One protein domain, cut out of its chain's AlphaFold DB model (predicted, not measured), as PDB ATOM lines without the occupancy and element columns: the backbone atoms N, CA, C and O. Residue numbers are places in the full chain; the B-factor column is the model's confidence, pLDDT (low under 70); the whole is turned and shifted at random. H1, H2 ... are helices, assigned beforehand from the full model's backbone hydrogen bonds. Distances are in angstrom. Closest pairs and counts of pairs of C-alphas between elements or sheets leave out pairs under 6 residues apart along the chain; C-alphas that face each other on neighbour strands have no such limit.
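This is residues 180 to 289 of the 294 residues of an uncharacterized protein of Bipolaris zeicola 26-R-13 (UniProt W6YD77). The longest helix, H2, runs through the middle; with H3 it makes one helical hairpin, H4 and H5 make a second, and together they form an up-and-down bundle of four, each running against the one before. H1 packs steeply on H2, away from the rest. The printed part has 110 residues, 74 of them in five named helices, H1 to H5 in order along the chain, with no named strand; its class is all helix, and it is compact, with a radius of gyration of the C-alphas of 14.4 A and spans of 40 by 29 by 26 A.

H2, residues 210 to 230, is 30.5 A long; H1, 184 to 199, is 22.5 A and begins at C-alpha 184 (18.199, 5.172, -29.462). H3 is 236 to 247, H4 258 to 270, and H5 276 to 287, ending at C-alpha 287 (24.504, 16.850, -54.793).

H2 touches H3 at 4 degrees, a shallow tilt, opposite ways; closest C-alphas Ile 222 and Ser 243, 6.6 A. H2 touches H1 at 52 degrees, a steep tilt; closest C-alphas Tyr 194 and Ile 216, 6.5 A. H4 touches H5; closest C-alphas Ser 269 and Gly 276, 5.2 A. H1 and H5 are apart. In the five helices every O i to N i+4 pair is within hydrogen-bond range.

The printed part has no cut and no long link. Residues 199 to 204 stand free. Confidence is under 70 at 201 to 206, 249 to 252, 254 and 289.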
ATOM      1  N   ILE A 180      22.625  10.650 -34.868       91.75
ATOM      2  CA  ILE A 180      24.019  10.410 -35.283       91.75
ATOM      3  C   ILE A 180      24.895  10.074 -34.069       91.75
ATOM      4  O   ILE A 180      25.729   9.178 -34.157       91.75
ATOM      5  N   LYS A 181      24.662  10.720 -32.918       91.56
ATOM      6  CA  LYS A 181      25.382  10.437 -31.665       91.56
ATOM      7  C   LYS A 181      25.038   9.098 -31.009       91.56
ATOM      8  O   LYS A 181      25.657   8.756 -30.006       91.56
ATOM      9  N   GLY A 182      24.096   8.337 -31.561       89.94
ATOM     10  CA  GLY A 182      23.754   7.016 -31.036       89.94
ATOM     11  C   GLY A 182      22.568   6.992 -30.075       89.94
ATOM     12  O   GLY A 182      22.323   5.952 -29.472       89.94
ATOM     13  N   ASP A 183      21.829   8.093 -29.918       94.38
ATOM     14  CA  ASP A 183      20.640   8.100 -29.064       94.38
ATOM     15  C   ASP A 183      19.528   7.230 -29.675       94.38
ATOM     16  O   ASP A 183      19.039   7.494 -30.777       94.38
ATOM     17  N   ALA A 184      19.127   6.179 -28.957       91.56
ATOM     18  CA  ALA A 184      18.199   5.172 -29.462       91.56
ATOM     19  C   ALA A 184      16.801   5.735 -29.780       91.56
ATOM     20  O   ALA A 184      16.153   5.293 -30.738       91.56
ATOM     21  N   GLU A 185      16.327   6.718 -29.008       91.50
ATOM     22  CA  GLU A 185      15.022   7.337 -29.230       91.50
ATOM     23  C   GLU A 185      15.050   8.168 -30.515       91.50
ATOM     24  O   GLU A 185      14.184   8.017 -31.387       91.50
ATOM     25  N   TYR A 186      16.087   8.989 -30.683       94.12
ATOM     26  CA  TYR A 186      16.266   9.795 -31.883       94.12
ATOM     27  C   TYR A 186      16.537   8.945 -33.129       94.12
ATOM     28  O   TYR A 186      15.980   9.234 -34.189       94.12
ATOM     29  N   GLN A 187      17.299   7.853 -33.024       93.88
ATOM     30  CA  GLN A 187      17.488   6.908 -34.132       93.88
ATOM     31  C   GLN A 187      16.170   6.262 -34.568       93.88
ATOM     32  O   GLN A 187      15.872   6.192 -35.764       93.88
ATOM     33  N   THR A 188      15.344   5.838 -33.608       92.88
ATOM     34  CA  THR A 188      14.029   5.243 -33.884       92.88
ATOM     35  C   THR A 188      13.105   6.245 -34.576       92.88
ATOM     36  O   THR A 188      12.474   5.921 -35.588       92.88
ATOM     37  N   LYS A 189      13.063   7.486 -34.077       92.19
ATOM     38  CA  LYS A 189      12.308   8.587 -34.689       92.19
ATOM     39  C   LYS A 189      12.796   8.879 -36.112       92.19
ATOM     40  O   LYS A 189      11.981   8.935 -37.031       92.19
ATOM     41  N   LEU A 190      14.109   8.976 -36.327       93.81
ATOM     42  CA  LEU A 190      14.702   9.220 -37.645       93.81
ATOM     43  C   LEU A 190      14.363   8.105 -38.649       93.81
ATOM     44  O   LEU A 190      14.017   8.390 -39.796       93.81
ATOM     45  N   LEU A 191      14.433   6.835 -38.232       93.44
ATOM     46  CA  LEU A 191      14.074   5.691 -39.077       93.44
ATOM     47  C   LEU A 191      12.596   5.703 -39.470       93.44
ATOM     48  O   LEU A 191      12.278   5.429 -40.630       93.44
ATOM     49  N   ARG A 192      11.704   6.051 -38.533       91.12
ATOM     50  CA  ARG A 192      10.271   6.207 -38.810       91.12
ATOM     51  C   ARG A 192      10.036   7.297 -39.859       91.12
ATOM     52  O   ARG A 192       9.420   7.013 -40.884       91.12
ATOM     53  N   LEU A 193      10.612   8.485 -39.661       89.88
ATOM     54  CA  LEU A 193      10.504   9.599 -40.613       89.88
ATOM     55  C   LEU A 193      11.044   9.235 -41.998       89.88
ATOM     56  O   LEU A 193      10.430   9.540 -43.019       89.88
ATOM     57  N   TYR A 194      12.183   8.546 -42.055       91.56
ATOM     58  CA  TYR A 194      12.739   8.076 -43.319       91.56
ATOM     59  C   TYR A 194      11.803   7.083 -44.028       91.56
ATOM     60  O   TYR A 194      11.673   7.127 -45.255       91.56
ATOM     61  N   GLY A 195      11.147   6.196 -43.274       88.94
ATOM     62  CA  GLY A 195      10.137   5.273 -43.788       88.94
ATOM     63  C   GLY A 195       8.929   6.001 -44.377       88.94
ATOM     64  O   GLY A 195       8.531   5.697 -45.499       88.94
ATOM     65  N   GLU A 196       8.416   7.014 -43.677       86.75
ATOM     66  CA  GLU A 196       7.320   7.866 -44.156       86.75
ATOM     67  C   GLU A 196       7.696   8.585 -45.460       86.75
ATOM     68  O   GLU A 196       6.957   8.524 -46.442       86.75
ATOM     69  N   ILE A 197       8.891   9.189 -45.519       85.94
ATOM     70  CA  ILE A 197       9.404   9.854 -46.728       85.94
ATOM     71  C   ILE A 197       9.550   8.870 -47.894       85.94
ATOM     72  O   ILE A 197       9.309   9.243 -49.039       85.94
ATOM     73  N   SER A 198       9.970   7.633 -47.620       85.00
ATOM     74  CA  SER A 198      10.207   6.621 -48.657       85.00
ATOM     75  C   SER A 198       8.919   5.975 -49.168       85.00
ATOM     76  O   SER A 198       8.894   5.519 -50.305       85.00
ATOM     77  N   ALA A 199       7.876   5.902 -48.339       80.88
ATOM     78  CA  ALA A 199       6.567   5.366 -48.717       80.88
ATOM     79  C   ALA A 199       5.686   6.399 -49.444       80.88
ATOM     80  O   ALA A 199       4.739   6.033 -50.140       80.88
ATOM     81  N   SER A 200       5.986   7.688 -49.281       73.62
ATOM     82  CA  SER A 200       5.265   8.788 -49.914       73.62
ATOM     83  C   SER A 200       5.730   8.983 -51.362       73.62
ATOM     84  O   SER A 200       6.443   9.936 -51.666       73.62
ATOM     85  N   ASP A 201       5.289   8.110 -52.275       57.78
ATOM     86  CA  ASP A 201       5.489   8.286 -53.729       57.78
ATOM     87  C   ASP A 201       4.769   9.541 -54.273       57.78
ATOM     88  O   ASP A 201       5.066  10.024 -55.366       57.78
ATOM     89  N   ALA A 202       3.825  10.100 -53.506       58.16
ATOM     90  CA  ALA A 202       3.153  11.349 -53.828       58.16
ATOM     91  C   ALA A 202       3.952  12.551 -53.277       58.16
ATOM     92  O   ALA A 202       4.197  12.619 -52.067       58.16
ATOM     93  N   PRO A 203       4.300  13.552 -54.113       56.47
ATOM     94  CA  PRO A 203       4.993  14.772 -53.680       56.47
ATOM     95  C   PRO A 203       4.268  15.541 -52.561       56.47
ATOM     96  O   PRO A 203       4.905  16.296 -51.824       56.47
ATOM     97  N   CYS A 204       2.956  15.320 -52.420       53.19
ATOM     98  CA  CYS A 204       2.027  16.216 -51.736       53.19
ATOM     99  C   CYS A 204       1.494  15.720 -50.378       53.19
ATOM    100  O   CYS A 204       0.714  16.435 -49.759       53.19
ATOM    101  N   THR A 205       1.846  14.517 -49.909       56.75
ATOM    102  CA  THR A 205       1.211  13.933 -48.702       56.75
ATOM    103  C   THR A 205       1.936  14.203 -47.388       56.75
ATOM    104  O   THR A 205       1.346  13.991 -46.331       56.75
ATOM    105  N   LEU A 206       3.174  14.705 -47.416       64.50
ATOM    106  CA  LEU A 206       3.935  14.996 -46.201       64.50
ATOM    107  C   LEU A 206       4.398  16.460 -46.138       64.50
ATOM    108  O   LEU A 206       4.885  16.981 -47.145       64.50
ATOM    109  N   PRO A 207       4.342  17.102 -44.954       77.50
ATOM    110  CA  PRO A 207       4.656  18.522 -44.767       77.50
ATOM    111  C   PRO A 207       6.162  18.855 -44.827       77.50
ATOM    112  O   PRO A 207       6.551  19.977 -44.515       77.50
ATOM    113  N   TRP A 208       7.026  17.908 -45.205       81.50
ATOM    114  CA  TRP A 208       8.480  18.102 -45.214       81.50
ATOM    115  C   TRP A 208       8.953  18.845 -46.465       81.50
ATOM    116  O   TRP A 208       8.659  18.407 -47.584       81.50
ATOM    117  N   SER A 209       9.766  19.890 -46.283       85.44
ATOM    118  CA  SER A 209      10.460  20.577 -47.380       85.44
ATOM    119  C   SER A 209      11.532  19.689 -48.028       85.44
ATOM    120  O   SER A 209      12.019  18.739 -47.410       85.44
ATOM    121  N   SER A 210      11.940  20.001 -49.264       84.81
ATOM    122  CA  SER A 210      13.015  19.283 -49.973       84.81
ATOM    123  C   SER A 210      14.305  19.216 -49.149       84.81
ATOM    124  O   SER A 210      14.860  18.134 -48.955       84.81
ATOM    125  N   SER A 211      14.707  20.345 -48.557       86.06
ATOM    126  CA  SER A 211      15.857  20.438 -47.649       86.06
ATOM    127  C   SER A 211      15.725  19.511 -46.430       86.06
ATOM    128  O   SER A 211      16.644  18.748 -46.136       86.06
ATOM    129  N   GLN A 212      14.563  19.470 -45.765       87.75
ATOM    130  CA  GLN A 212      14.335  18.565 -44.627       87.75
ATOM    131  C   GLN A 212      14.403  17.092 -45.043       87.75
ATOM    132  O   GLN A 212      15.019  16.278 -44.355       87.75
ATOM    133  N   ARG A 213      13.812  16.737 -46.192       88.06
ATOM    134  CA  ARG A 213      13.885  15.370 -46.732       88.06
ATOM    135  C   ARG A 213      15.331  14.981 -47.043       88.06
ATOM    136  O   ARG A 213      15.734  13.865 -46.719       88.06
ATOM    137  N   SER A 214      16.106  15.891 -47.635       89.00
ATOM    138  CA  SER A 214      17.534  15.700 -47.917       89.00
ATOM    139  C   SER A 214      18.330  15.483 -46.626       89.00
ATOM    140  O   SER A 214      19.025  14.474 -46.494       89.00
ATOM    141  N   LEU A 215      18.127  16.329 -45.610       90.94
ATOM    142  CA  LEU A 215      18.754  16.192 -44.292       90.94
ATOM    143  C   LEU A 215      18.432  14.851 -43.618       90.94
ATOM    144  O   LEU A 215      19.341  14.173 -43.141       90.94
ATOM    145  N   ILE A 216      17.171  14.413 -43.633       92.12
ATOM    146  CA  ILE A 216      16.769  13.117 -43.062       92.12
ATOM    147  C   ILE A 216      17.440  11.954 -43.812       92.12
ATOM    148  O   ILE A 216      17.914  10.998 -43.191       92.12
ATOM    149  N   ARG A 217      17.541  12.029 -45.147       92.88
ATOM    150  CA  ARG A 217      18.246  11.022 -45.964       92.88
ATOM    151  C   ARG A 217      19.742  10.974 -45.638       92.88
ATOM    152  O   ARG A 217      20.274   9.875 -45.468       92.88
ATOM    153  N   LYS A 218      20.396  12.135 -45.517       94.19
ATOM    154  CA  LYS A 218      21.810  12.270 -45.130       94.19
ATOM    155  C   LYS A 218      22.062  11.728 -43.720       94.19
ATOM    156  O   LYS A 218      22.951  10.904 -43.532       94.19
ATOM    157  N   ALA A 219      21.224  12.080 -42.750       95.00
ATOM    158  CA  ALA A 219      21.327  11.584 -41.378       95.00
ATOM    159  C   ALA A 219      21.185  10.059 -41.302       95.00
ATOM    160  O   ALA A 219      22.010   9.379 -40.692       95.00
ATOM    161  N   ARG A 220      20.193   9.489 -42.001       95.38
ATOM    162  CA  ARG A 220      20.009   8.031 -42.084       95.38
ATOM    163  C   ARG A 220      21.211   7.340 -42.729       95.38
ATOM    164  O   ARG A 220      21.536   6.204 -42.376       95.38
ATOM    165  N   LEU A 221      21.855   7.990 -43.699       95.31
ATOM    166  CA  LEU A 221      23.080   7.495 -44.318       95.31
ATOM    167  C   LEU A 221      24.217   7.433 -43.295       95.31
ATOM    168  O   LEU A 221      24.767   6.347 -43.119       95.31
ATOM    169  N   ILE A 222      24.515   8.548 -42.616       96.12
ATOM    170  CA  ILE A 222      25.586   8.641 -41.613       96.12
ATOM    171  C   ILE A 222      25.363   7.662 -40.469       96.12
ATOM    172  O   ILE A 222      26.266   6.898 -40.160       96.12
ATOM    173  N   MET A 223      24.146   7.569 -39.933       95.00
ATOM    174  CA  MET A 223      23.805   6.574 -38.913       95.00
ATOM    175  C   MET A 223      24.115   5.136 -39.379       95.00
ATOM    176  O   MET A 223      24.623   4.318 -38.620       95.00
ATOM    177  N   GLY A 224      23.869   4.815 -40.653       94.25
ATOM    178  CA  GLY A 224      24.254   3.518 -41.216       94.25
ATOM    179  C   GLY A 224      25.768   3.327 -41.373       94.25
ATOM    180  O   GLY A 224      26.240   2.195 -41.288       94.25
ATOM    181  N   LEU A 225      26.525   4.401 -41.617       94.69
ATOM    182  CA  LEU A 225      27.990   4.354 -41.675       94.69
ATOM    183  C   LEU A 225      28.607   4.255 -40.271       94.69
ATOM    184  O   LEU A 225      29.575   3.526 -40.108       94.69
ATOM    185  N   GLU A 226      28.011   4.884 -39.259       93.88
ATOM    186  CA  GLU A 226      28.378   4.734 -37.842       93.88
ATOM    187  C   GLU A 226      28.304   3.268 -37.394       93.88
ATOM    188  O   GLU A 226      29.254   2.731 -36.825       93.88
ATOM    189  N   ILE A 227      27.230   2.559 -37.759       91.69
ATOM    190  CA  ILE A 227      27.109   1.113 -37.507       91.69
ATOM    191  C   ILE A 227      28.227   0.331 -38.223       91.69
ATOM    192  O   ILE A 227      28.785  -0.618 -37.672       91.69
ATOM    193  N   GLN A 228      28.585   0.717 -39.452       92.31
ATOM    194  CA  GLN A 228      29.673   0.076 -40.202       92.31
ATOM    195  C   GLN A 228      31.055   0.379 -39.608       92.31
ATOM    196  O   GLN A 228      31.909  -0.509 -39.608       92.31
ATOM    197  N   ARG A 229      31.259   1.582 -39.065       94.44
ATOM    198  CA  ARG A 229      32.457   1.966 -38.312       94.44
ATOM    199  C   ARG A 229      32.587   1.134 -37.046       94.44
ATOM    200  O   ARG A 229      33.642   0.560 -36.809       94.44
ATOM    201  N   ALA A 230      31.511   1.012 -36.267       91.75
ATOM    202  CA  ALA A 230      31.483   0.173 -35.068       91.75
ATOM    203  C   ALA A 230      31.803  -1.300 -35.385       91.75
ATOM    204  O   ALA A 230      32.449  -1.978 -34.596       91.75
ATOM    205  N   ALA A 231      31.421  -1.775 -36.575       92.69
ATOM    206  CA  ALA A 231      31.770  -3.102 -37.080       92.69
ATOM    207  C   ALA A 231      33.179  -3.201 -37.710       92.69
ATOM    208  O   ALA A 231      33.492  -4.223 -38.322       92.69
ATOM    209  N   GLY A 232      34.002  -2.148 -37.642       92.06
ATOM    210  CA  GLY A 232      35.364  -2.116 -38.186       92.06
ATOM    211  C   GLY A 232      35.454  -2.118 -39.716       92.06
ATOM    212  O   GLY A 232      36.509  -2.423 -40.262       92.06
ATOM    213  N   ARG A 233      34.359  -1.819 -40.429       91.62
ATOM    214  CA  ARG A 233      34.321  -1.847 -41.906       91.62
ATOM    215  C   ARG A 233      34.690  -0.518 -42.548       91.62
ATOM    216  O   ARG A 233      35.137  -0.503 -43.685       91.62
ATOM    217  N   ILE A 234      34.463   0.576 -41.829       95.31
ATOM    218  CA  ILE A 234      34.761   1.936 -42.269       95.31
ATOM    219  C   ILE A 234      35.684   2.574 -41.242       95.31
ATOM    220  O   ILE A 234      35.472   2.438 -40.035       95.31
ATOM    221  N   THR A 235      36.710   3.262 -41.729       96.00
ATOM    222  CA  THR A 235      37.656   3.995 -40.888       96.00
ATOM    223  C   THR A 235      37.014   5.252 -40.294       96.00
ATOM    224  O   THR A 235      36.099   5.837 -40.876       96.00
ATOM    225  N   VAL A 236      37.495   5.686 -39.125       95.50
ATOM    226  CA  VAL A 236      37.014   6.920 -38.473       95.50
ATOM    227  C   VAL A 236      37.222   8.129 -39.393       95.50
ATOM    228  O   VAL A 236      36.275   8.863 -39.643       95.50
ATOM    229  N   ASP A 237      38.411   8.251 -39.999       95.44
ATOM    230  CA  ASP A 237      38.742   9.318 -40.961       95.44
ATOM    231  C   ASP A 237      37.771   9.360 -42.151       95.44
ATOM    232  O   ASP A 237      37.331  10.435 -42.561       95.44
ATOM    233  N   ALA A 238      37.388   8.195 -42.687       95.69
ATOM    234  CA  ALA A 238      36.437   8.142 -43.788       95.69
ATOM    235  C   ALA A 238      35.042   8.602 -43.393       95.69
ATOM    236  O   ALA A 238      34.397   9.335 -44.148       95.69
ATOM    237  N   LEU A 239      34.579   8.197 -42.213       95.56
ATOM    238  CA  LEU A 239      33.299   8.658 -41.705       95.56
ATOM    239  C   LEU A 239      33.301  10.169 -41.465       95.56
ATOM    240  O   LEU A 239      32.362  10.837 -41.895       95.56
ATOM    241  N   ASP A 240      34.351  10.701 -40.843       93.44
ATOM    242  CA  ASP A 240      34.466  12.125 -40.524       93.44
ATOM    243  C   ASP A 240      34.467  12.980 -41.794       93.44
ATOM    244  O   ASP A 240      33.719  13.957 -41.878       93.44
ATOM    245  N   LYS A 241      35.215  12.578 -42.829       94.12
ATOM    246  CA  LYS A 241      35.223  13.263 -44.133       94.12
ATOM    247  C   LYS A 241      33.862  13.221 -44.822       94.12
ATOM    248  O   LYS A 241      33.391  14.248 -45.305       94.12
ATOM    249  N   ILE A 242      33.198  12.061 -44.845       95.12
ATOM    250  CA  ILE A 242      31.858  11.935 -45.444       95.12
ATOM    251  C   ILE A 242      30.830  12.765 -44.665       95.12
ATOM    252  O   ILE A 242      30.000  13.439 -45.272       95.12
ATOM    253  N   SER A 243      30.873  12.722 -43.333       93.44
ATOM    254  CA  SER A 243      29.967  13.481 -42.469       93.44
ATOM    255  C   SER A 243      30.156  14.982 -42.657       93.44
ATOM    256  O   SER A 243      29.177  15.696 -42.872       93.44
ATOM    257  N   THR A 244      31.412  15.437 -42.669       91.81
ATOM    258  CA  THR A 244      31.770  16.835 -42.927       91.81
ATOM    259  C   THR A 244      31.220  17.276 -44.275       91.81
ATOM    260  O   THR A 244      30.474  18.246 -44.321       91.81
ATOM    261  N   GLN A 245      31.456  16.519 -45.352       92.38
ATOM    262  CA  GLN A 245      30.946  16.889 -46.673       92.38
ATOM    263  C   GLN A 245      29.414  16.964 -46.726       92.38
ATOM    264  O   GLN A 245      28.851  17.863 -47.343       92.38
ATOM    265  N   LEU A 246      28.709  16.013 -46.106       90.88
ATOM    266  CA  LEU A 246      27.248  15.956 -46.199       90.88
ATOM    267  C   LEU A 246      26.546  17.050 -45.387       90.88
ATOM    268  O   LEU A 246      25.434  17.435 -45.763       90.88
ATOM    269  N   PHE A 247      27.172  17.532 -44.310       88.31
ATOM    270  CA  PHE A 247      26.605  18.520 -43.388       88.31
ATOM    271  C   PHE A 247      27.331  19.876 -43.385       88.31
ATOM    272  O   PHE A 247      26.975  20.736 -42.579       88.31
ATOM    273  N   CYS A 248      28.297  20.106 -44.284       80.31
ATOM    274  CA  CYS A 248      28.939  21.409 -44.467       80.31
ATOM    275  C   CYS A 248      27.948  22.396 -45.095       80.31
ATOM    276  O   CYS A 248      27.882  22.542 -46.310       80.31
ATOM    277  N   HIS A 249      27.126  23.036 -44.267       66.19
ATOM    278  CA  HIS A 249      26.229  24.095 -44.727       66.19
ATOM    279  C   HIS A 249      26.868  25.487 -44.653       66.19
ATOM    280  O   HIS A 249      26.482  26.344 -45.436       66.19
ATOM    281  N   ASP A 250      27.879  25.684 -43.795       57.53
ATOM    282  CA  ASP A 250      28.407  27.024 -43.490       57.53
ATOM    283  C   ASP A 250      29.937  27.150 -43.612       57.53
ATOM    284  O   ASP A 250      30.485  28.217 -43.352       57.53
ATOM    285  N   ASN A 251      30.653  26.075 -43.963       67.38
ATOM    286  CA  ASN A 251      32.119  26.073 -43.955       67.38
ATOM    287  C   ASN A 251      32.691  25.549 -45.278       67.38
ATOM    288  O   ASN A 251      33.193  24.426 -45.364       67.38
ATOM    289  N   GLU A 252      32.579  26.370 -46.322       65.88
ATOM    290  CA  GLU A 252      33.078  26.062 -47.671       65.88
ATOM    291  C   GLU A 252      34.577  25.730 -47.678       65.88
ATOM    292  O   GLU A 252      35.006  24.879 -48.450       65.88
ATOM    293  N   GLU A 253      35.365  26.312 -46.767       70.50
ATOM    294  CA  GLU A 253      36.804  26.031 -46.644       70.50
ATOM    295  C   GLU A 253      37.107  24.609 -46.143       70.50
ATOM    296  O   GLU A 253      38.174  24.065 -46.429       70.50
ATOM    297  N   ALA A 254      36.184  23.996 -45.395       69.06
ATOM    298  CA  ALA A 254      36.332  22.637 -44.874       69.06
ATOM    299  C   ALA A 254      35.751  21.571 -45.819       69.06
ATOM    300  O   ALA A 254      36.030  20.380 -45.647       69.06
ATOM    301  N   ALA A 255      34.930  21.983 -46.787       80.00
ATOM    302  CA  ALA A 255      34.322  21.085 -47.751       80.00
ATOM    303  C   ALA A 255      35.302  20.778 -48.887       80.00
ATOM    304  O   ALA A 255      35.933  21.652 -49.474       80.00
ATOM    305  N   MET A 256      35.399  19.500 -49.223       88.75
ATOM    306  CA  MET A 256      36.130  19.049 -50.393       88.75
ATOM    307  C   MET A 256      35.357  19.460 -51.656       88.75
ATOM    308  O   MET A 256      34.122  19.414 -51.675       88.75
ATOM    309  N   GLY A 257      36.059  19.814 -52.736       89.94
ATOM    310  CA  GLY A 257      35.403  20.063 -54.021       89.94
ATOM    311  C   GLY A 257      34.616  18.828 -54.476       89.94
ATOM    312  O   GLY A 257      35.067  17.702 -54.283       89.94
ATOM    313  N   MET A 258      33.444  19.000 -55.093       90.12
ATOM    314  CA  MET A 258      32.550  17.868 -55.397       90.12
ATOM    315  C   MET A 258      33.180  16.785 -56.289       90.12
ATOM    316  O   MET A 258      32.906  15.594 -56.114       90.12
ATOM    317  N   GLU A 259      34.062  17.162 -57.218       93.19
ATOM    318  CA  GLU A 259      34.824  16.206 -58.032       93.19
ATOM    319  C   GLU A 259      35.837  15.412 -57.202       93.19
ATOM    320  O   GLU A 259      35.935  14.188 -57.339       93.19
ATOM    321  N   GLU A 260      36.548  16.101 -56.309       94.75
ATOM    322  CA  GLU A 260      37.504  15.500 -55.385       94.75
ATOM    323  C   GLU A 260      36.774  14.578 -54.397       94.75
ATOM    324  O   GLU A 260      37.191  13.438 -54.202       94.75
ATOM    325  N   PHE A 261      35.604  14.981 -53.893       94.75
ATOM    326  CA  PHE A 261      34.768  14.154 -53.023       94.75
ATOM    327  C   PHE A 261      34.243  12.903 -53.730       94.75
ATOM    328  O   PHE A 261      34.204  11.806 -53.155       94.75
ATOM    329  N   ALA A 262      33.870  13.029 -55.004       94.88
ATOM    330  CA  ALA A 262      33.472  11.888 -55.811       94.88
ATOM    331  C   ALA A 262      34.649  10.932 -56.064       94.88
ATOM    332  O   ALA A 262      34.463   9.713 -55.996       94.88
ATOM    333  N   ALA A 263      35.853  11.454 -56.323       96.50
ATOM    334  CA  ALA A 263      37.066  10.650 -56.452       96.50
ATOM    335  C   ALA A 263      37.421   9.951 -55.129       96.50
ATOM    336  O   ALA A 263      37.674   8.747 -55.121       96.50
ATOM    337  N   TYR A 264      37.335  10.670 -54.011       96.81
ATOM    338  CA  TYR A 264      37.544  10.151 -52.665       96.81
ATOM    339  C   TYR A 264      36.586   8.993 -52.343       96.81
ATOM    340  O   TYR A 264      37.021   7.905 -51.957       96.81
ATOM    341  N   SER A 265      35.287   9.188 -52.587       95.88
ATOM    342  CA  SER A 265      34.251   8.174 -52.356       95.88
ATOM    343  C   SER A 265      34.440   6.930 -53.231       95.88
ATOM    344  O   SER A 265      34.221   5.808 -52.772       95.88
ATOM    345  N   ARG A 266      34.875   7.096 -54.489       95.50
ATOM    346  CA  ARG A 266      35.245   5.961 -55.353       95.50
ATOM    347  C   ARG A 266      36.478   5.234 -54.818       95.50
ATOM    348  O   ARG A 266      36.442   4.015 -54.702       95.50
ATOM    349  N   GLY A 267      37.500   5.969 -54.380       96.38
ATOM    350  CA  GLY A 267      38.701   5.393 -53.776       96.38
ATOM    351  C   GLY A 267      38.414   4.566 -52.518       96.38
ATOM    352  O   GLY A 267      39.035   3.524 -52.325       96.38
ATOM    353  N   LEU A 268      37.444   4.972 -51.687       94.75
ATOM    354  CA  LEU A 268      36.971   4.151 -50.559       94.75
ATOM    355  C   LEU A 268      36.375   2.815 -51.025       94.75
ATOM    356  O   LEU A 268      36.569   1.787 -50.375       94.75
ATOM    357  N   SER A 269      35.663   2.816 -52.155       95.69
ATOM    358  CA  SER A 269      35.150   1.584 -52.752       95.69
ATOM    359  C   SER A 269      36.264   0.698 -53.303       95.69
ATOM    360  O   SER A 269      36.210  -0.515 -53.118       95.69
ATOM    361  N   ASP A 270      37.264   1.280 -53.962       95.81
ATOM    362  CA  ASP A 270      38.375   0.532 -54.564       95.81
ATOM    363  C   ASP A 270      39.253  -0.143 -53.500       95.81
ATOM    364  O   ASP A 270      39.752  -1.248 -53.706       95.81
ATOM    365  N   ARG A 271      39.380   0.483 -52.322       94.38
ATOM    366  CA  ARG A 271      40.052  -0.103 -51.150       94.38
ATOM    367  C   ARG A 271      39.204  -1.130 -50.395       94.38
ATOM    368  O   ARG A 271      39.694  -1.742 -49.451       94.38
ATOM    369  N   GLY A 272      37.943  -1.323 -50.785       92.12
ATOM    370  CA  GLY A 272      37.026  -2.256 -50.130       92.12
ATOM    371  C   GLY A 272      36.456  -1.772 -48.792       92.12
ATOM    372  O   GLY A 272      35.782  -2.549 -48.119       92.12
ATOM    373  N   GLU A 273      36.668  -0.505 -48.413       91.56
ATOM    374  CA  GLU A 273      36.086   0.092 -47.196       91.56
ATOM    375  C   GLU A 273      34.567   0.295 -47.340       91.56
ATOM    376  O   GLU A 273      33.812   0.300 -46.369       91.56
ATOM    377  N   MET A 274      34.076   0.430 -48.574       94.38
ATOM    378  CA  MET A 274      32.645   0.467 -48.864       94.38
ATOM    379  C   MET A 274      32.306  -0.197 -50.193       94.38
ATOM    380  O   MET A 274      33.166  -0.458 -51.024       94.38
ATOM    381  N   SER A 275      31.021  -0.460 -50.425       93.50
ATOM    382  CA  SER A 275      30.570  -0.931 -51.733       93.50
ATOM    383  C   SER A 275      30.424   0.231 -52.720       93.50
ATOM    384  O   SER A 275      29.983   1.320 -52.351       93.50
ATOM    385  N   GLY A 276      30.672  -0.021 -54.008       92.50
ATOM    386  CA  GLY A 276      30.516   1.005 -55.048       92.50
ATOM    387  C   GLY A 276      29.091   1.563 -55.147       92.50
ATOM    388  O   GLY A 276      28.893   2.750 -55.402       92.50
ATOM    389  N   GLY A 277      28.077   0.739 -54.856       91.94
ATOM    390  CA  GLY A 277      26.691   1.201 -54.751       91.94
ATOM    391  C   GLY A 277      26.484   2.203 -53.609       91.94
ATOM    392  O   GLY A 277      25.756   3.181 -53.774       91.94
ATOM    393  N   ARG A 278      27.160   1.997 -52.471       91.81
ATOM    394  CA  ARG A 278      27.130   2.920 -51.331       91.81
ATOM    395  C   ARG A 278      27.880   4.214 -51.640       91.81
ATOM    396  O   ARG A 278      27.332   5.278 -51.370       91.81
ATOM    397  N   ALA A 279      29.055   4.125 -52.265       93.62
ATOM    398  CA  ALA A 279      29.812   5.288 -52.731       93.62
ATOM    399  C   ALA A 279      28.959   6.169 -53.656       93.62
ATOM    400  O   ALA A 279      28.822   7.368 -53.432       93.62
ATOM    401  N   LYS A 280      28.285   5.561 -54.643       93.38
ATOM    402  CA  LYS A 280      27.375   6.277 -55.547       93.38
ATOM    403  C   LYS A 280      26.232   6.970 -54.798       93.38
ATOM    404  O   LYS A 280      25.899   8.104 -55.122       93.38
ATOM    405  N   GLN A 281      25.642   6.304 -53.805       92.56
ATOM    406  CA  GLN A 281      24.571   6.885 -52.992       92.56
ATOM    407  C   GLN A 281      25.050   8.106 -52.191       92.56
ATOM    408  O   GLN A 281      24.331   9.098 -52.131       92.56
ATOM    409  N   ILE A 282      26.242   8.033 -51.591       93.81
ATOM    410  CA  ILE A 282      26.852   9.148 -50.850       93.81
ATOM    411  C   ILE A 282      27.055  10.350 -51.770       93.81
ATOM    412  O   ILE A 282      26.624  11.449 -51.435       93.81
ATOM    413  N   ILE A 283      27.631  10.117 -52.952       93.06
ATOM    414  CA  ILE A 283      27.856  11.160 -53.956       93.06
ATOM    415  C   ILE A 283      26.526  11.819 -54.347       93.06
ATOM    416  O   ILE A 283      26.412  13.035 -54.290       93.06
ATOM    417  N   MET A 284      25.499  11.032 -54.684       90.56
ATOM    418  CA  MET A 284      24.183  11.577 -55.052       90.56
ATOM    419  C   MET A 284      23.566  12.433 -53.940       90.56
ATOM    420  O   MET A 284      23.031  13.497 -54.221       90.56
ATOM    421  N   LEU A 285      23.656  11.991 -52.682       90.38
ATOM    422  CA  LEU A 285      23.113  12.741 -51.546       90.38
ATOM    423  C   LEU A 285      23.878  14.033 -51.252       90.38
ATOM    424  O   LEU A 285      23.294  14.955 -50.687       90.38
ATOM    425  N   ALA A 286      25.159  14.105 -51.611       88.62
ATOM    426  CA  ALA A 286      25.928  15.337 -51.514       88.62
ATOM    427  C   ALA A 286      25.447  16.384 -52.540       88.62
ATOM    428  O   ALA A 286      25.329  17.547 -52.178       88.62
ATOM    429  N   PHE A 287      25.055  15.964 -53.752       84.00
ATOM    430  CA  PHE A 287      24.504  16.850 -54.793       84.00
ATOM    431  C   PHE A 287      23.050  17.302 -54.553       84.00
ATOM    432  O   PHE A 287      22.666  18.382 -54.990       84.00
ATOM    433  N   ASP A 288      22.238  16.503 -53.850       74.50
ATOM    434  CA  ASP A 288      20.783  16.692 -53.633       74.50
ATOM    435  C   ASP A 288      20.402  17.959 -52.810       74.50
ATOM    436  O   ASP A 288      19.282  18.065 -52.311       74.50
ATOM    437  N   GLY A 289      21.328  18.903 -52.595       57.78
ATOM    438  CA  GLY A 289      21.122  20.146 -51.837       57.78
ATOM    439  C   GLY A 289      21.560  21.435 -52.541       57.78
ATOM    440  O   GLY A 289      21.279  22.505 -52.012       57.78
TER     441      GLY A 289